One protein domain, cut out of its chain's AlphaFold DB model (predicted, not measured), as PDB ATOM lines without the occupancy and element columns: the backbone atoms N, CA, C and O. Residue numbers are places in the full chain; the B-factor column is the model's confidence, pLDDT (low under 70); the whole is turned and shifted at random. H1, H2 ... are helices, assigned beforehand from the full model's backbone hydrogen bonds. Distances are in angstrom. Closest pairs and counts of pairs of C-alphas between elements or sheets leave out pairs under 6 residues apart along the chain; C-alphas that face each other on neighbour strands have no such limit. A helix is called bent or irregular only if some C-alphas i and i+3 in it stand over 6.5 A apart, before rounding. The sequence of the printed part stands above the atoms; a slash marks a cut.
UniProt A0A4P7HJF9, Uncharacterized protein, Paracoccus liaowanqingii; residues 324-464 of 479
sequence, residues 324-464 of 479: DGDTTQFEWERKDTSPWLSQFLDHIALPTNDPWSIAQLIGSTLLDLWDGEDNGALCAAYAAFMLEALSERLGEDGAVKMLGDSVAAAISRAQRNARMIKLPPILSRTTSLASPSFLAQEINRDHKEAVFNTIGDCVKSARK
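This is residues 324 to 464 of the 479 residues of an uncharacterized protein of Paracoccus liaowanqingii (UniProt A0A4P7HJF9). What shape does the model make? It is a long helical hairpin of H5 and H6 with a head of four helices at one end: H3 crosses H5, H4 packs on the ends of both hairpin helices, and H1 and H2 form a smaller hairpin on the far side of H3 and H4. The tip at residues 428 to 434 sticks out and stands free. What is it built of, and how large is it? The printed part has 141 residues with six named helices, H1 to H6 in order, and no named strand, an all helix domain. It is only just compact, close to loose, with a radius of gyration of the C-alphas of 16.9 A, and its C-alphas span 57 by 33 by 27 A.

Where are the longest helices? H5 is residues 396 to 428, 48.2 A long, from C-alpha 396 at (139.906, 103.710, 111.319), with a kink of 31 degrees near residue 422; it is irregular, only just, with C-alphas 421 and 424 6.7 A apart. H6, residues 436 to 462, is 37.8 A long, has a kink of 28 degrees near residue 450, and ends with C-alpha 462 at (151.499, 107.044, 114.077). Where are the others? H4 is residues 377 to 394, 25.0 A, and H3 is residues 355 to 370, 22.3 A. H2 is residues 341 to 348, and H1 is residues 325 to 333, from C-alpha 325 at (144.048, 115.455, 129.434).

How do H5 and H6 stand? They touch as a hairpin, opposite ways at a shallow tilt of 33 degrees, only just short of steep; their closest C-alphas, Gln 415 and Asn 444, are 5.2 A apart. What touches H5? H3 touches residues 402 to 414 alone, at a steep tilt of 66 degrees, with the closest C-alphas, Ala 359 and Ser 406, 4.0 A apart. H4 makes a hairpin with H5 and touches its residues 396 to 403 alone, the closest C-alphas, Ser 391 and Ala 399, being 5.1 A apart. What of H1, H2 and the backbones? H1 touches H3, with the closest C-alphas, Gly 325 and Thr 365, 4.9 A apart, while H1 and H2 are apart from H5 and H6. Every O i to N i+4 pair is within hydrogen-bond range in H1, H2 and H3, against 13 of 14 in H4, 27 of 29 in H5 and 22 of 23 in H6.

How far does it reach? The two C-alphas farthest apart, Thr 337 and Leu 433, are 57.5 A apart. Are there cuts or long links? The printed part has no cut; the link H4 to H5 is tight, and the other links are short. Where is confidence low? Residues 372 to 373, 430 to 433 and 464 are under 70, and the mean pLDDT of the printed part is 87.4.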
ATOM      1  N   ASP A 324     139.698 114.667 131.654       90.19
ATOM      2  CA  ASP A 324     140.679 115.665 131.213       90.19
ATOM      3  C   ASP A 324     141.981 115.036 130.700       90.19
ATOM      4  O   ASP A 324     142.174 113.816 130.746       90.19
ATOM      5  N   GLY A 325     142.830 115.884 130.112       89.44
ATOM      6  CA  GLY A 325     144.048 115.455 129.434       89.44
ATOM      7  C   GLY A 325     145.026 114.787 130.390       89.44
ATOM      8  O   GLY A 325     145.510 113.703 130.073       89.44
ATOM      9  N   ASP A 326     145.208 115.376 131.573       90.88
ATOM     10  CA  ASP A 326     146.058 114.853 132.646       90.88
ATOM     11  C   ASP A 326     145.616 113.448 133.059       90.88
ATOM     12  O   ASP A 326     146.438 112.547 133.170       90.88
ATOM     13  N   THR A 327     144.306 113.225 133.210       94.38
ATOM     14  CA  THR A 327     143.779 111.902 133.575       94.38
ATOM     15  C   THR A 327     143.971 110.879 132.460       94.38
ATOM     16  O   THR A 327     144.319 109.735 132.727       94.38
ATOM     17  N   THR A 328     143.781 111.279 131.201       92.44
ATOM     18  CA  THR A 328     143.955 110.355 130.069       92.44
ATOM     19  C   THR A 328     145.425 109.978 129.881       92.44
ATOM     20  O   THR A 328     145.736 108.812 129.648       92.44
ATOM     21  N   GLN A 329     146.332 110.948 130.019       92.50
ATOM     22  CA  GLN A 329     147.773 110.709 130.007       92.50
ATOM     23  C   GLN A 329     148.181 109.790 131.158       92.50
ATOM     24  O   GLN A 329     148.853 108.788 130.937       92.50
ATOM     25  N   PHE A 330     147.729 110.110 132.367       94.44
ATOM     26  CA  PHE A 330     148.032 109.350 133.567       94.44
ATOM     27  C   PHE A 330     147.617 107.882 133.455       94.44
ATOM     28  O   PHE A 330     148.407 107.006 133.789       94.44
ATOM     29  N   GLU A 331     146.414 107.602 132.943       95.44
ATOM     30  CA  GLU A 331     145.951 106.228 132.722       95.44
ATOM     31  C   GLU A 331     146.698 105.526 131.580       95.44
ATOM     32  O   GLU A 331     146.943 104.321 131.646       95.44
ATOM     33  N   TRP A 332     147.111 106.267 130.549       94.75
ATOM     34  CA  TRP A 332     147.927 105.730 129.462       94.75
ATOM     35  C   TRP A 332     149.334 105.320 129.922       94.75
ATOM     36  O   TRP A 332     149.812 104.252 129.536       94.75
ATOM     37  N   GLU A 333     149.981 106.113 130.776       93.25
ATOM     38  CA  GLU A 333     151.317 105.810 131.320       93.25
ATOM     39  C   GLU A 333     151.339 104.499 132.123       93.25
ATOM     40  O   GLU A 333     152.356 103.810 132.170       93.25
ATOM     41  N   ARG A 334     150.192 104.109 132.691       93.81
ATOM     42  CA  ARG A 334     149.992 102.870 133.459       93.81
ATOM     43  C   ARG A 334     149.129 101.833 132.735       93.81
ATOM     44  O   ARG A 334     148.593 100.943 133.394       93.81
ATOM     45  N   LYS A 335     148.953 101.947 131.415       92.19
ATOM     46  CA  LYS A 335     147.982 101.175 130.609       92.19
ATOM     47  C   LYS A 335     147.946  99.664 130.866       92.19
ATOM     48  O   LYS A 335     146.882  99.072 130.746       92.19
ATOM     49  N   ASP A 336     149.067  99.055 131.251       91.12
ATOM     50  CA  ASP A 336     149.159  97.613 131.530       91.12
ATOM     51  C   ASP A 336     148.521  97.210 132.874       91.12
ATOM     52  O   ASP A 336     148.217  96.042 133.105       91.12
ATOM     53  N   THR A 337     148.318  98.178 133.767       92.25
ATOM     54  CA  THR A 337     147.754  98.000 135.117       92.25
ATOM     55  C   THR A 337     146.503  98.839 135.367       92.25
ATOM     56  O   THR A 337     145.862  98.674 136.402       92.25
ATOM     57  N   SER A 338     146.152  99.732 134.436       91.75
ATOM     58  CA  SER A 338     144.991 100.609 134.553       91.75
ATOM     59  C   SER A 338     143.689  99.802 134.592       91.75
ATOM     60  O   SER A 338     143.388  99.093 133.626       91.75
ATOM     61  N   PRO A 339     142.860  99.957 135.638       91.62
ATOM     62  CA  PRO A 339     141.507  99.413 135.631       91.62
ATOM     63  C   PRO A 339     140.532 100.268 134.796       91.62
ATOM     64  O   PRO A 339     139.502  99.759 134.358       91.62
ATOM     65  N   TRP A 340     140.851 101.544 134.533       94.81
ATOM     66  CA  TRP A 340     139.895 102.531 134.009       94.81
ATOM     67  C   TRP A 340     140.097 102.923 132.548       94.81
ATOM     68  O   TRP A 340     139.152 103.382 131.904       94.81
ATOM     69  N   LEU A 341     141.296 102.733 131.994       94.56
ATOM     70  CA  LEU A 341     141.673 103.252 130.677       94.56
ATOM     71  C   LEU A 341     140.694 102.828 129.579       94.56
ATOM     72  O   LEU A 341     140.252 103.666 128.796       94.56
ATOM     73  N   SER A 342     140.296 101.551 129.545       94.00
ATOM     74  CA  SER A 342     139.322 101.077 128.553       94.00
ATOM     75  C   SER A 342     137.975 101.787 128.690       94.00
ATOM     76  O   SER A 342     137.417 102.235 127.691       94.00
ATOM     77  N   GLN A 343     137.470 101.936 129.916       93.38
ATOM     78  CA  GLN A 343     136.181 102.581 130.175       93.38
ATOM     79  C   GLN A 343     136.223 104.080 129.844       93.38
ATOM     80  O   GLN A 343     135.259 104.634 129.316       93.38
ATOM     81  N   PHE A 344     137.355 104.736 130.098       95.31
ATOM     82  CA  PHE A 344     137.588 106.127 129.716       95.31
ATOM     83  C   PHE A 344     137.597 106.302 128.204       95.31
ATOM     84  O   PHE A 344     136.945 107.212 127.693       95.31
ATOM     85  N   LEU A 345     138.269 105.410 127.477       94.62
ATOM     86  CA  LEU A 345     138.279 105.417 126.017       94.62
ATOM     87  C   LEU A 345     136.887 105.146 125.431       94.62
ATOM     88  O   LEU A 345     136.485 105.833 124.492       94.62
ATOM     89  N   ASP A 346     136.129 104.207 126.004       93.31
ATOM     90  CA  ASP A 346     134.741 103.934 125.610       93.31
ATOM     91  C   ASP A 346     133.865 105.172 125.815       93.31
ATOM     92  O   ASP A 346     133.094 105.557 124.934       93.31
ATOM     93  N   HIS A 347     134.028 105.841 126.960       92.19
ATOM     94  CA  HIS A 347     133.303 107.064 127.281       92.19
ATOM     95  C   HIS A 347     133.681 108.225 126.355       92.19
ATOM     96  O   HIS A 347     132.793 108.932 125.883       92.19
ATOM     97  N   ILE A 348     134.969 108.404 126.043       92.06
ATOM     98  CA  ILE A 348     135.473 109.404 125.087       92.06
ATOM     99  C   ILE A 348     134.892 109.161 123.687       92.06
ATOM    100  O   ILE A 348     134.470 110.113 123.025       92.06
ATOM    101  N   ALA A 349     134.814 107.898 123.264       92.19
ATOM    102  CA  ALA A 349     134.332 107.486 121.949       92.19
ATOM    103  C   ALA A 349     132.797 107.491 121.802       92.19
ATOM    104  O   ALA A 349     132.286 107.167 120.728       92.19
ATOM    105  N   LEU A 350     132.034 107.869 122.835       89.94
ATOM    106  CA  LEU A 350     130.578 107.921 122.726       89.94
ATOM    107  C   LEU A 350     130.137 108.901 121.621       89.94
ATOM    108  O   LEU A 350     130.518 110.072 121.643       89.94
ATOM    109  N   PRO A 351     129.214 108.500 120.726       85.75
ATOM    110  CA  PRO A 351     128.751 109.345 119.618       85.75
ATOM    111  C   PRO A 351     127.933 110.562 120.078       85.75
ATOM    112  O   PRO A 351     127.617 111.443 119.284       85.75
ATOM    113  N   THR A 352     127.555 110.598 121.357       83.69
ATOM    114  CA  THR A 352     126.825 111.714 121.972       83.69
ATOM    115  C   THR A 352     127.740 112.835 122.463       83.69
ATOM    116  O   THR A 352     127.240 113.910 122.798       83.69
ATOM    117  N   ASN A 353     129.057 112.607 122.500       86.56
ATOM    118  CA  ASN A 353     130.025 113.641 122.840       86.56
ATOM    119  C   ASN A 353     130.196 114.624 121.679       86.56
ATOM    120  O   ASN A 353     130.178 114.243 120.510       86.56
ATOM    121  N   ASP A 354     130.411 115.896 122.010       86.25
ATOM    122  CA  ASP A 354     130.786 116.908 121.027       86.25
ATOM    123  C   ASP A 354     132.189 116.595 120.460       86.25
ATOM    124  O   ASP A 354     133.161 116.594 121.226       86.25
ATOM    125  N   PRO A 355     132.339 116.354 119.140       88.50
ATOM    126  CA  PRO A 355     133.621 115.958 118.555       88.50
ATOM    127  C   PRO A 355     134.733 116.981 118.787       88.50
ATOM    128  O   PRO A 355     135.887 116.610 118.982       88.50
ATOM    129  N   TRP A 356     134.394 118.274 118.807       89.81
ATOM    130  CA  TRP A 356     135.381 119.323 119.048       89.81
ATOM    131  C   TRP A 356     135.911 119.299 120.483       89.81
ATOM    132  O   TRP A 356     137.098 119.524 120.704       89.81
ATOM    133  N   SER A 357     135.066 118.984 121.463       87.69
ATOM    134  CA  SER A 357     135.473 118.819 122.861       87.69
ATOM    135  C   SER A 357     136.446 117.648 123.035       87.69
ATOM    136  O   SER A 357     137.443 117.789 123.742       87.69
ATOM    137  N   ILE A 358     136.220 116.531 122.333       91.00
ATOM    138  CA  ILE A 358     137.157 115.396 122.316       91.00
ATOM    139  C   ILE A 358     138.467 115.768 121.615       91.00
ATOM    140  O   ILE A 358     139.549 115.492 122.131       91.00
ATOM    141  N   ALA A 359     138.394 116.476 120.488       92.69
ATOM    142  CA  ALA A 359     139.581 116.985 119.812       92.69
ATOM    143  C   ALA A 359     140.394 117.943 120.705       92.69
ATOM    144  O   ALA A 359     141.622 117.893 120.710       92.69
ATOM    145  N   GLN A 360     139.733 118.801 121.492       91.31
ATOM    146  CA  GLN A 360     140.394 119.666 122.477       91.31
ATOM    147  C   GLN A 360     141.067 118.862 123.589       91.31
ATOM    148  O   GLN A 360     142.192 119.200 123.939       91.31
ATOM    149  N   LEU A 361     140.415 117.812 124.099       92.31
ATOM    150  CA  LEU A 361     140.987 116.900 125.090       92.31
ATOM    151  C   LEU A 361     142.289 116.272 124.569       92.31
ATOM    152  O   LEU A 361     143.358 116.507 125.130       92.31
ATOM    153  N   ILE A 362     142.217 115.555 123.448       94.06
ATOM    154  CA  ILE A 362     143.365 114.839 122.874       94.06
ATOM    155  C   ILE A 362     144.451 115.824 122.429       94.06
ATOM    156  O   ILE A 362     145.631 115.631 122.711       94.06
ATOM    157  N   GLY A 363     144.053 116.909 121.760       92.25
ATOM    158  CA  GLY A 363     144.963 117.948 121.292       92.25
ATOM    159  C   GLY A 363     145.686 118.667 122.428       92.25
ATOM    160  O   GLY A 363     146.837 119.056 122.253       92.25
ATOM    161  N   SER A 364     145.043 118.832 123.591       89.88
ATOM    162  CA  SER A 364     145.723 119.367 124.770       89.88
ATOM    163  C   SER A 364     146.793 118.430 125.303       89.88
ATOM    164  O   SER A 364     147.925 118.873 125.441       89.88
ATOM    165  N   THR A 365     146.480 117.146 125.481       92.19
ATOM    166  CA  THR A 365     147.458 116.158 125.952       92.19
ATOM    167  C   THR A 365     148.645 116.040 125.001       92.19
ATOM    168  O   THR A 365     149.784 116.008 125.442       92.19
ATOM    169  N   LEU A 366     148.405 116.034 123.684       92.19
ATOM    170  CA  LEU A 366     149.486 116.005 122.692       92.19
ATOM    171  C   LEU A 366     150.408 117.227 122.792       92.19
ATOM    172  O   LEU A 366     151.614 117.097 122.613       92.19
ATOM    173  N   LEU A 367     149.840 118.408 123.049       89.06
ATOM    174  CA  LEU A 367     150.618 119.632 123.216       89.06
ATOM    175  C   LEU A 367     151.454 119.579 124.495       89.06
ATOM    176  O   LEU A 367     152.642 119.877 124.447       89.06
ATOM    177  N   ASP A 368     150.843 119.146 125.597       87.69
ATOM    178  CA  ASP A 368     151.491 119.074 126.904       87.69
ATOM    179  C   ASP A 368     152.613 117.999 126.908       87.69
ATOM    180  O   ASP A 368     153.691 118.239 127.445       87.69
ATOM    181  N   LEU A 369     152.426 116.867 126.210       88.69
ATOM    182  CA  LEU A 369     153.456 115.832 126.004       88.69
ATOM    183  C   LEU A 369     154.582 116.253 125.050       88.69
ATOM    184  O   LEU A 369     155.688 115.726 125.138       88.69
ATOM    185  N   TRP A 370     154.310 117.145 124.095       84.44
ATOM    186  CA  TRP A 370     155.334 117.630 123.166       84.44
ATOM    187  C   TRP A 370     156.282 118.641 123.816       84.44
ATOM    188  O   TRP A 370     157.468 118.645 123.490       84.44
ATOM    189  N   ASP A 371     155.789 119.462 124.743       70.88
ATOM    190  CA  ASP A 371     156.603 120.443 125.473       70.88
ATOM    191  C   ASP A 371     157.615 119.784 126.457       70.88
ATOM    192  O   ASP A 371     158.351 120.492 127.149       70.88
ATOM    193  N   GLY A 372     157.682 118.445 126.517       65.94
ATOM    194  CA  GLY A 372     158.615 117.662 127.339       65.94
ATOM    195  C   GLY A 372     160.050 117.538 126.786       65.94
ATOM    196  O   GLY A 372     160.357 117.907 125.655       65.94
ATOM    197  N   GLU A 373     160.962 116.985 127.598       68.38
ATOM    198  CA  GLU A 373     162.414 116.905 127.314       68.38
ATOM    199  C   GLU A 373     162.820 115.862 126.244       68.38
ATOM    200  O   GLU A 373     164.000 115.712 125.925       68.38
ATOM    201  N   ASP A 374     161.871 115.129 125.663       76.44
ATOM    202  CA  ASP A 374     162.116 113.886 124.919       76.44
ATOM    203  C   ASP A 374     162.069 114.027 123.382       76.44
ATOM    204  O   ASP A 374     161.973 113.035 122.653       76.44
ATOM    205  N   ASN A 375     162.126 115.261 122.873       73.38
ATOM    206  CA  ASN A 375     161.972 115.588 121.450       73.38
ATOM    207  C   ASN A 375     160.654 115.073 120.821       73.38
ATOM    208  O   ASN A 375     160.598 114.851 119.608       73.38
ATOM    209  N   GLY A 376     159.587 114.899 121.611       81.38
ATOM    210  CA  GLY A 376     158.255 114.522 121.130       81.38
ATOM    211  C   GLY A 376     158.033 113.017 120.943       81.38
ATOM    212  O   GLY A 376     157.068 112.624 120.277       81.38
ATOM    213  N   ALA A 377     158.893 112.166 121.509       86.06
ATOM    214  CA  ALA A 377     158.742 110.712 121.442       86.06
ATOM    215  C   ALA A 377     157.457 110.231 122.148       86.06
ATOM    216  O   ALA A 377     156.694 109.451 121.575       86.06
ATOM    217  N   LEU A 378     157.163 110.757 123.336       88.69
ATOM    218  CA  LEU A 378     155.949 110.516 124.115       88.69
ATOM    219  C   LEU A 378     154.718 111.031 123.375       88.69
ATOM    220  O   LEU A 378     153.720 110.319 123.286       88.69
ATOM    221  N   CYS A 379     154.801 112.213 122.755       90.50
ATOM    222  CA  CYS A 379     153.730 112.726 121.899       90.50
ATOM    223  C   CYS A 379     153.424 111.759 120.738       90.50
ATOM    224  O   CYS A 379     152.257 111.504 120.432       90.50
ATOM    225  N   ALA A 380     154.448 111.198 120.085       90.50
ATOM    226  CA  ALA A 380     154.261 110.215 119.017       90.50
ATOM    227  C   ALA A 380     153.680 108.888 119.532       90.50
ATOM    228  O   ALA A 380     152.774 108.336 118.904       90.50
ATOM    229  N   ALA A 381     154.152 108.401 120.682       91.88
ATOM    230  CA  ALA A 381     153.654 107.179 121.305       91.88
ATOM    231  C   ALA A 381     152.186 107.315 121.746       91.88
ATOM    232  O   ALA A 381     151.382 106.424 121.471       91.88
ATOM    233  N   TYR A 382     151.814 108.445 122.353       93.69
ATOM    234  CA  TYR A 382     150.433 108.736 122.736       93.69
ATOM    235  C   TYR A 382     149.527 108.884 121.510       93.69
ATOM    236  O   TYR A 382     148.430 108.334 121.483       93.69
ATOM    237  N   ALA A 383     149.991 109.562 120.452       94.00
ATOM    238  CA  ALA A 383     149.240 109.668 119.201       94.00
ATOM    239  C   ALA A 383     148.981 108.295 118.555       94.00
ATOM    240  O   ALA A 383     147.877 108.054 118.068       94.00
ATOM    241  N   ALA A 384     149.975 107.400 118.560       93.56
ATOM    242  CA  ALA A 384     149.830 106.031 118.064       93.56
ATOM    243  C   ALA A 384     148.839 105.222 118.905       93.56
ATOM    244  O   ALA A 384     147.930 104.609 118.351       93.56
ATOM    245  N   PHE A 385     148.957 105.308 120.230       94.88
ATOM    246  CA  PHE A 385     148.021 104.682 121.156       94.88
ATOM    247  C   PHE A 385     146.580 105.164 120.937       94.88
ATOM    248  O   PHE A 385     145.676 104.349 120.776       94.88
ATOM    249  N   MET A 386     146.356 106.479 120.867       94.88
ATOM    250  CA  MET A 386     145.017 107.030 120.644       94.88
ATOM    251  C   MET A 386     144.464 106.653 119.267       94.88
ATOM    252  O   MET A 386     143.258 106.451 119.142       94.88
ATOM    253  N   LEU A 387     145.312 106.539 118.238       94.75
ATOM    254  CA  LEU A 387     144.883 106.077 116.916       94.75
ATOM    255  C   LEU A 387     144.364 104.641 116.988       94.75
ATOM    256  O   LEU A 387     143.276 104.374 116.489       94.75
ATOM    257  N   GLU A 388     145.122 103.742 117.612       94.38
ATOM    258  CA  GLU A 388     144.756 102.335 117.790       94.38
ATOM    259  C   GLU A 388     143.473 102.202 118.621       94.38
ATOM    260  O   GLU A 388     142.458 101.708 118.124       94.38
ATOM    261  N   ALA A 389     143.471 102.768 119.830       94.12
ATOM    262  CA  ALA A 389     142.359 102.689 120.770       94.12
ATOM    263  C   ALA A 389     141.049 103.265 120.210       94.12
ATOM    264  O   ALA A 389     139.967 102.715 120.435       94.12
ATOM    265  N   LEU A 390     141.117 104.382 119.477       94.31
ATOM    266  CA  LEU A 390     139.932 104.960 118.848       94.31
ATOM    267  C   LEU A 390     139.539 104.225 117.568       94.31
ATOM    268  O   LEU A 390     138.355 104.222 117.246       94.31
ATOM    269  N   SER A 391     140.467 103.591 116.848       94.56
ATOM    270  CA  SER A 391     140.122 102.816 115.646       94.56
ATOM    271  C   SER A 391     139.257 101.613 115.998       94.56
ATOM    272  O   SER A 391     138.297 101.325 115.287       94.56
ATOM    273  N   GLU A 392     139.523 100.973 117.138       94.19
ATOM    274  CA  GLU A 392     138.692  99.885 117.667       94.19
ATOM    275  C   GLU A 392     137.249 100.321 117.965       94.19
ATOM    276  O   GLU A 392     136.323  99.520 117.850       94.19
ATOM    277  N   ARG A 393     137.042 101.594 118.331       94.31
ATOM    278  CA  ARG A 393     135.757 102.118 118.833       94.31
ATOM    279  C   ARG A 393     134.960 102.898 117.791       94.31
ATOM    280  O   ARG A 393     133.736 102.816 117.751       94.31
ATOM    281  N   LEU A 394     135.648 103.681 116.966       93.19
ATOM    282  CA  LEU A 394     135.074 104.612 115.990       93.19
ATOM    283  C   LEU A 394     135.281 104.155 114.539       93.19
ATOM    284  O   LEU A 394     134.761 104.791 113.619       93.19
ATOM    285  N   GLY A 395     136.055 103.088 114.324       93.62
ATOM    286  CA  GLY A 395     136.608 102.735 113.022       93.62
ATOM    287  C   GLY A 395     137.822 103.594 112.653       93.62
ATOM    288  O   GLY A 395     138.000 104.709 113.151       93.62
ATOM    289  N   GLU A 396     138.649 103.076 111.745       92.12
ATOM    290  CA  GLU A 396     139.906 103.710 111.319       92.12
ATOM    291  C   GLU A 396     139.686 105.143 110.804       92.12
ATOM    292  O   GLU A 396     140.316 106.082 111.289       92.12
ATOM    293  N   ASP A 397     138.718 105.347 109.905       92.25
ATOM    294  CA  ASP A 397     138.392 106.674 109.365       92.25
ATOM    295  C   ASP A 397     137.950 107.663 110.459       92.25
ATOM    296  O   ASP A 397     138.320 108.843 110.438       92.25
ATOM    297  N   GLY A 398     137.174 107.180 111.435       92.56
ATOM    298  CA  GLY A 398     136.706 107.969 112.572       92.56
ATOM    299  C   GLY A 398     137.860 108.418 113.467       92.56
ATOM    300  O   GLY A 398     137.960 109.602 113.799       92.56
ATOM    301  N   ALA A 399     138.772 107.502 113.792       92.75
ATOM    302  CA  ALA A 399     139.958 107.777 114.597       92.75
ATOM    303  C   ALA A 399     140.937 108.725 113.890       92.75
ATOM    304  O   ALA A 399     141.406 109.706 114.471       92.75
ATOM    305  N   VAL A 400     141.193 108.485 112.602       92.56
ATOM    306  CA  VAL A 400     142.035 109.323 111.737       92.56
ATOM    307  C   VAL A 400     141.506 110.753 111.685       92.56
ATOM    308  O   VAL A 400     142.291 111.703 111.815       92.56
ATOM    309  N   LYS A 401     140.190 110.916 111.512       93.69
ATOM    310  CA  LYS A 401     139.532 112.223 111.528       93.69
ATOM    311  C   LYS A 401     139.659 112.887 112.900       93.69
ATOM    312  O   LYS A 401     140.115 114.025 112.959       93.69
ATOM    313  N   MET A 402     139.343 112.170 113.980       94.44
ATOM    314  CA  MET A 402     139.410 112.694 115.349       94.44
ATOM    315  C   MET A 402     140.817 113.189 115.710       94.44
ATOM    316  O   MET A 402     140.974 114.288 116.241       94.44
ATOM    317  N   LEU A 403     141.864 112.434 115.368       93.69
ATOM    318  CA  LEU A 403     143.248 112.872 115.576       93.69
ATOM    319  C   LEU A 403     143.620 114.076 114.708       93.69
ATOM    320  O   LEU A 403     144.324 114.968 115.173       93.69
ATOM    321  N   GLY A 404     143.129 114.145 113.468       92.62
ATOM    322  CA  GLY A 404     143.300 115.330 112.622       92.62
ATOM    323  C   GLY A 404     142.674 116.584 113.244       92.62
ATOM    324  O   GLY A 404     143.331 117.623 113.341       92.62
ATOM    325  N   ASP A 405     141.439 116.462 113.734       94.62
ATOM    326  CA  ASP A 405     140.734 117.529 114.448       94.62
ATOM    327  C   ASP A 405     141.472 117.905 115.748       94.62
ATOM    328  O   ASP A 405     141.553 119.083 116.102       94.62
ATOM    329  N   SER A 406     142.103 116.931 116.413       94.94
ATOM    330  CA  SER A 406     142.919 117.143 117.616       94.94
ATOM    331  C   SER A 406     144.166 117.990 117.344       94.94
ATOM    332  O   SER A 406     144.501 118.863 118.143       94.94
ATOM    333  N   VAL A 407     144.820 117.831 116.184       93.19
ATOM    334  CA  VAL A 407     145.919 118.728 115.770       93.19
ATOM    335  C   VAL A 407     145.403 120.156 115.567       93.19
ATOM    336  O   VAL A 407     146.027 121.117 116.022       93.19
ATOM    337  N   ALA A 408     144.241 120.327 114.930       92.31
ATOM    338  CA  ALA A 408     143.629 121.647 114.756       92.31
ATOM    339  C   ALA A 408     143.249 122.294 116.102       92.31
ATOM    340  O   ALA A 408     143.416 123.507 116.301       92.31
ATOM    341  N   ALA A 409     142.782 121.483 117.050       92.62
ATOM    342  CA  ALA A 409     142.495 121.898 118.410       92.62
ATOM    343  C   ALA A 409     143.763 122.319 119.175       92.62
ATOM    344  O   ALA A 409     143.760 123.388 119.796       92.62
ATOM    345  N   ALA A 410     144.854 121.552 119.056       91.62
ATOM    346  CA  ALA A 410     146.164 121.871 119.625       91.62
ATOM    347  C   ALA A 410     146.716 123.196 119.072       91.62
ATOM    348  O   ALA A 410     147.091 124.075 119.847       91.62
ATOM    349  N   ILE A 411     146.651 123.406 117.748       91.19
ATOM    350  CA  ILE A 411     147.008 124.684 117.103       91.19
ATOM    351  C   ILE A 411     146.201 125.830 117.723       91.19
ATOM    352  O   ILE A 411     146.757 126.855 118.115       91.19
ATOM    353  N   SER A 412     144.885 125.655 117.850       89.62
ATOM    354  CA  SER A 412     143.996 126.681 118.406       89.62
ATOM    355  C   SER A 412     144.322 127.007 119.871       89.62
ATOM    356  O   SER A 412     144.197 128.160 120.293       89.62
ATOM    357  N   ARG A 413     144.743 126.021 120.672       89.19
ATOM    358  CA  ARG A 413     145.207 126.216 122.058       89.19
ATOM    359  C   ARG A 413     146.561 126.928 122.098       89.19
ATOM    360  O   ARG A 413     146.653 127.971 122.743       89.19
ATOM    361  N   ALA A 414     147.555 126.457 121.349       87.81
ATOM    362  CA  ALA A 414     148.884 127.067 121.280       87.81
ATOM    363  C   ALA A 414     148.824 128.538 120.840       87.81
ATOM    364  O   ALA A 414     149.428 129.407 121.466       87.81
ATOM    365  N   GLN A 415     148.013 128.854 119.826       89.75
ATOM    366  CA  GLN A 415     147.786 130.230 119.379       89.75
ATOM    367  C   GLN A 415     147.155 131.109 120.465       89.75
ATOM    368  O   GLN A 415     147.569 132.255 120.646       89.75
ATOM    369  N   ARG A 416     146.157 130.599 121.202       87.44
ATOM    370  CA  ARG A 416     145.538 131.336 122.318       87.44
ATOM    371  C   ARG A 416     146.553 131.620 123.426       87.44
ATOM    372  O   ARG A 416     146.667 132.773 123.843       87.44
ATOM    373  N   ASN A 417     147.317 130.611 123.842       86.75
ATOM    374  CA  ASN A 417     148.347 130.745 124.875       86.75
ATOM    375  C   ASN A 417     149.432 131.741 124.444       86.75
ATOM    376  O   ASN A 417     149.779 132.659 125.185       86.75
ATOM    377  N   ALA A 418     149.895 131.639 123.199       86.31
ATOM    378  CA  ALA A 418     150.879 132.554 122.644       86.31
ATOM    379  C   ALA A 418     150.385 134.004 122.610       86.31
ATOM    380  O   ALA A 418     151.145 134.911 122.945       86.31
ATOM    381  N   ARG A 419     149.115 134.248 122.252       87.44
ATOM    382  CA  ARG A 419     148.531 135.598 122.316       87.44
ATOM    383  C   ARG A 419     148.495 136.118 123.748       87.44
ATOM    384  O   ARG A 419     148.903 137.249 123.969       87.44
ATOM    385  N   MET A 420     148.056 135.307 124.708       87.12
ATOM    386  CA  MET A 420     148.002 135.692 126.125       87.12
ATOM    387  C   MET A 420     149.377 136.095 126.673       87.12
ATOM    388  O   MET A 420     149.474 137.055 127.429       87.12
ATOM    389  N   ILE A 421     150.436 135.393 126.263       86.75
ATOM    390  CA  ILE A 421     151.798 135.613 126.768       86.75
ATOM    391  C   ILE A 421     152.518 136.727 126.000       86.75
ATOM    392  O   ILE A 421     153.119 137.614 126.601       86.75
ATOM    393  N   LYS A 422     152.494 136.682 124.663       87.00
ATOM    394  CA  LYS A 422     153.333 137.538 123.807       87.00
ATOM    395  C   LYS A 422     152.666 138.869 123.470       87.00
ATOM    396  O   LYS A 422     153.364 139.870 123.334       87.00
ATOM    397  N   LEU A 423     151.336 138.920 123.354       85.38
ATOM    398  CA  LEU A 423     150.645 140.129 122.897       85.38
ATOM    399  C   LEU A 423     150.703 141.278 123.925       85.38
ATOM    400  O   LEU A 423     151.066 142.381 123.512       85.38
ATOM    401  N   PRO A 424     150.436 141.081 125.236       88.25
ATOM    402  CA  PRO A 424     150.529 142.168 126.213       88.25
ATOM    403  C   PRO A 424     151.905 142.857 126.271       88.25
ATOM    404  O   PRO A 424     151.937 144.087 126.179       88.25
ATOM    405  N   PRO A 425     153.053 142.144 126.350       85.25
ATOM    406  CA  PRO A 425     154.352 142.805 126.368       85.25
ATOM    407  C   PRO A 425     154.655 143.528 125.050       85.25
ATOM    408  O   PRO A 425     155.182 144.636 125.104       85.25
ATOM    409  N   ILE A 426     154.280 142.983 123.886       83.81
ATOM    410  CA  ILE A 426     154.468 143.657 122.586       83.81
ATOM    411  C   ILE A 426     153.665 144.963 122.525       83.81
ATOM    412  O   ILE A 426     154.215 145.999 122.153       83.81
ATOM    413  N   LEU A 427     152.397 144.940 122.947       82.12
ATOM    414  CA  LEU A 427     151.547 146.135 122.987       82.12
ATOM    415  C   LEU A 427     152.049 147.164 124.014       82.12
ATOM    416  O   LEU A 427     152.012 148.358 123.745       82.12
ATOM    417  N   SER A 428     152.570 146.715 125.161       79.94
ATOM    418  CA  SER A 428     153.117 147.607 126.197       79.94
ATOM    419  C   SER A 428     154.462 148.242 125.819       79.94
ATOM    420  O   SER A 428     154.795 149.317 126.309       79.94
ATOM    421  N   ARG A 429     155.246 147.582 124.954       75.19
ATOM    422  CA  ARG A 429     156.595 148.014 124.557       75.19
ATOM    423  C   ARG A 429     156.615 148.929 123.339       75.19
ATOM    424  O   ARG A 429     157.697 149.380 122.972       75.19
ATOM    425  N   THR A 430     155.485 149.186 122.677       57.22
ATOM    426  CA  THR A 430     155.535 149.761 121.332       57.22
ATOM    427  C   THR A 430     154.633 150.974 121.104       57.22
ATOM    428  O   THR A 430     153.414 150.937 121.219       57.22
ATOM    429  N   THR A 431     155.272 152.015 120.574       58.69
ATOM    430  CA  THR A 431     154.778 152.908 119.515       58.69
ATOM    431  C   THR A 431     154.497 152.132 118.205       58.69
ATOM    432  O   THR A 431     154.901 152.564 117.125       58.69
ATOM    433  N   SER A 432     153.897 150.936 118.276       56.00
ATOM    434  CA  SER A 432     153.718 150.051 117.117       56.00
ATOM    435  C   SER A 432     152.713 150.662 116.147       56.00
ATOM    436  O   SER A 432     151.560 150.889 116.502       56.00
ATOM    437  N   LEU A 433     153.140 150.875 114.900       65.88
ATOM    438  CA  LEU A 433     152.254 151.237 113.788       65.88
ATOM    439  C   LEU A 433     151.406 150.045 113.304       65.88
ATOM    440  O   LEU A 433     150.457 150.231 112.545       65.88
ATOM    441  N   ALA A 434     151.739 148.819 113.721       74.62
ATOM    442  CA  ALA A 434     150.977 147.623 113.391       74.62
ATOM    443  C   ALA A 434     149.787 147.452 114.340       74.62
ATOM    444  O   ALA A 434     149.913 147.570 115.562       74.62
ATOM    445  N   SER A 435     148.626 147.135 113.764       82.88
ATOM    446  CA  SER A 435     147.408 146.877 114.530       82.88
ATOM    447  C   SER A 435     147.553 145.629 115.417       82.88
ATOM    448  O   SER A 435     148.207 144.661 115.013       82.88
ATOM    449  N   PRO A 436     146.879 145.574 116.582       82.19
ATOM    450  CA  PRO A 436     146.834 144.370 117.416       82.19
ATOM    451  C   PRO A 436     146.385 143.115 116.652       82.19
ATOM    452  O   PRO A 436     146.877 142.020 116.913       82.19
ATOM    453  N   SER A 437     145.493 143.270 115.668       83.75
ATOM    454  CA  SER A 437     145.059 142.186 114.781       83.75
ATOM    455  C   SER A 437     146.186 141.633 113.909       83.75
ATOM    456  O   SER A 437     146.269 140.419 113.741       83.75
ATOM    457  N   PHE A 438     147.059 142.494 113.381       85.62
ATOM    458  CA  PHE A 438     148.194 142.070 112.563       85.62
ATOM    459  C   PHE A 438     149.221 141.302 113.404       85.62
ATOM    460  O   PHE A 438     149.608 140.193 113.047       85.62
ATOM    461  N   LEU A 439     149.575 141.833 114.578       83.44
ATOM    462  CA  LEU A 439     150.495 141.173 115.513       83.44
ATOM    463  C   LEU A 439     149.954 139.813 115.976       83.44
ATOM    464  O   LEU A 439     150.690 138.832 116.048       83.44
ATOM    465  N   ALA A 440     148.647 139.722 116.238       84.38
ATOM    466  CA  ALA A 440     148.011 138.453 116.568       84.38
ATOM    467  C   ALA A 440     148.093 137.443 115.411       84.38
ATOM    468  O   ALA A 440     148.309 136.263 115.668       84.38
ATOM    469  N   GLN A 441     147.933 137.873 114.154       87.06
ATOM    470  CA  GLN A 441     148.064 136.997 112.982       87.06
ATOM    471  C   GLN A 441     149.489 136.471 112.796       87.06
ATOM    472  O   GLN A 441     149.654 135.294 112.485       87.06
ATOM    473  N   GLU A 442     150.497 137.308 113.023       83.75
ATOM    474  CA  GLU A 442     151.900 136.899 112.950       83.75
ATOM    475  C   GLU A 442     152.230 135.863 114.031       83.75
ATOM    476  O   GLU A 442     152.656 134.756 113.708       83.75
ATOM    477  N   ILE A 443     151.866 136.146 115.292       83.75
ATOM    478  CA  ILE A 443     151.973 135.182 116.399       83.75
ATOM    479  C   ILE A 443     151.252 133.874 116.042       83.75
ATOM    480  O   ILE A 443     151.766 132.788 116.301       83.75
ATOM    481  N   ASN A 444     150.069 133.945 115.430       87.50
ATOM    482  CA  ASN A 444     149.318 132.748 115.063       87.50
ATOM    483  C   ASN A 444     150.013 131.884 114.015       87.50
ATOM    484  O   ASN A 444     149.919 130.658 114.103       87.50
ATOM    485  N   ARG A 445     150.627 132.508 113.003       86.19
ATOM    486  CA  ARG A 445     151.291 131.803 111.903       86.19
ATOM    487  C   ARG A 445     152.445 130.967 112.440       86.19
ATOM    488  O   ARG A 445     152.466 129.764 112.198       86.19
ATOM    489  N   ASP A 446     153.305 131.577 113.245       80.62
ATOM    490  CA  ASP A 446     154.513 130.924 113.754       80.62
ATOM    491  C   ASP A 446     154.170 129.706 114.630       80.62
ATOM    492  O   ASP A 446     154.747 128.632 114.471       80.62
ATOM    493  N   HIS A 447     153.161 129.819 115.506       81.75
ATOM    494  CA  HIS A 447     152.749 128.692 116.360       81.75
ATOM    495  C   HIS A 447     151.951 127.639 115.588       81.75
ATOM    496  O   HIS A 447     152.001 126.463 115.935       81.75
ATOM    497  N   LYS A 448     151.224 128.030 114.531       85.88
ATOM    498  CA  LYS A 448     150.557 127.066 113.649       85.88
ATOM    499  C   LYS A 448     151.578 126.186 112.940       85.88
ATOM    500  O   LYS A 448     151.390 124.976 112.917       85.88
ATOM    501  N   GLU A 449     152.615 126.783 112.358       85.19
ATOM    502  CA  GLU A 449     153.677 126.035 111.679       85.19
ATOM    503  C   GLU A 449     154.444 125.151 112.660       85.19
ATOM    504  O   GLU A 449     154.629 123.973 112.372       85.19
ATOM    505  N   ALA A 450     154.797 125.671 113.841       83.19
ATOM    506  CA  ALA A 450     155.467 124.889 114.877       83.19
ATOM    507  C   ALA A 450     154.655 123.643 115.268       83.19
ATOM    508  O   ALA A 450     155.147 122.532 115.115       83.19
ATOM    509  N   VAL A 451     153.388 123.810 115.670       84.44
ATOM    510  CA  VAL A 451     152.529 122.685 116.082       84.44
ATOM    511  C   VAL A 451     152.251 121.717 114.926       84.44
ATOM    512  O   VAL A 451     152.177 120.506 115.128       84.44
ATOM    513  N   PHE A 452     152.092 122.217 113.697       85.38
ATOM    514  CA  PHE A 452     151.858 121.354 112.538       85.38
ATOM    515  C   PHE A 452     153.087 120.512 112.178       85.38
ATOM    516  O   PHE A 452     152.931 119.344 111.827       85.38
ATOM    517  N   ASN A 453     154.286 121.088 112.280       84.50
ATOM    518  CA  ASN A 453     155.543 120.388 112.014       84.50
ATOM    519  C   ASN A 453     155.927 119.421 113.141       84.50
ATOM    520  O   ASN A 453     156.737 118.534 112.916       84.50
ATOM    521  N   THR A 454     155.371 119.569 114.345       83.19
ATOM    522  CA  THR A 454     155.671 118.678 115.474       83.19
ATOM    523  C   THR A 454     154.547 117.678 115.700       83.19
ATOM    524  O   THR A 454     154.623 116.551 115.216       83.19
ATOM    525  N   ILE A 455     153.450 118.095 116.332       85.12
ATOM    526  CA  ILE A 455     152.298 117.233 116.633       85.12
ATOM    527  C   ILE A 455     151.711 116.641 115.347       85.12
ATOM    528  O   ILE A 455     151.367 115.459 115.298       85.12
ATOM    529  N   GLY A 456     151.626 117.438 114.277       84.81
ATOM    530  CA  GLY A 456     151.148 116.948 112.986       84.81
ATOM    531  C   GLY A 456     152.031 115.840 112.401       84.81
ATOM    532  O   GLY A 456     151.502 114.900 111.805       84.81
ATOM    533  N   ASP A 457     153.346 115.894 112.605       85.38
ATOM    534  CA  ASP A 457     154.277 114.858 112.152       85.38
ATOM    535  C   ASP A 457     154.289 113.632 113.078       85.38
ATOM    536  O   ASP A 457     154.338 112.506 112.575       85.38
ATOM    537  N   CYS A 458     154.115 113.807 114.394       84.44
ATOM    538  CA  CYS A 458     153.849 112.715 115.340       84.44
ATOM    539  C   CYS A 458     152.601 111.915 114.927       84.44
ATOM    540  O   CYS A 458     152.662 110.694 114.769       84.44
ATOM    541  N   VAL A 459     151.486 112.600 114.645       84.50
ATOM    542  CA  VAL A 459     150.229 111.968 114.200       84.50
ATOM    543  C   VAL A 459     150.379 111.301 112.828       84.50
ATOM    544  O   VAL A 459     149.844 110.217 112.605       84.50
ATOM    545  N   LYS A 460     151.120 111.899 111.885       85.31
ATOM    546  CA  LYS A 460     151.418 111.248 110.593       85.31
ATOM    547  C   LYS A 460     152.284 110.000 110.762       85.31
ATOM    548  O   LYS A 460     152.100 109.040 110.015       85.31
ATOM    549  N   SER A 461     153.228 110.021 111.699       82.12
ATOM    550  CA  SER A 461     154.125 108.894 111.969       82.12
ATOM    551  C   SER A 461     153.369 107.734 112.606       82.12
ATOM    552  O   SER A 461     153.551 106.604 112.172       82.12
ATOM    553  N   ALA A 462     152.432 108.021 113.514       76.44
ATOM    554  CA  ALA A 462     151.499 107.044 114.077       76.44
ATOM    555  C   ALA A 462     150.669 106.294 113.013       76.44
ATOM    556  O   ALA A 462     150.347 105.125 113.191       76.44
ATOM    557  N   ARG A 463     150.354 106.934 111.875       72.88
ATOM    558  CA  ARG A 463     149.613 106.310 110.758       72.88
ATOM    559  C   ARG A 463     150.454 105.364 109.899       72.88
ATOM    560  O   ARG A 463     149.900 104.634 109.082       72.88
ATOM    561  N   LYS A 464     151.784 105.403 110.007       63.31
ATOM    562  CA  LYS A 464     152.665 104.475 109.296       63.31
ATOM    563  C   LYS A 464     153.009 103.345 110.265       63.31
ATOM    564  O   LYS A 464     153.655 103.627 111.269       63.31
TER     565      LYS A 464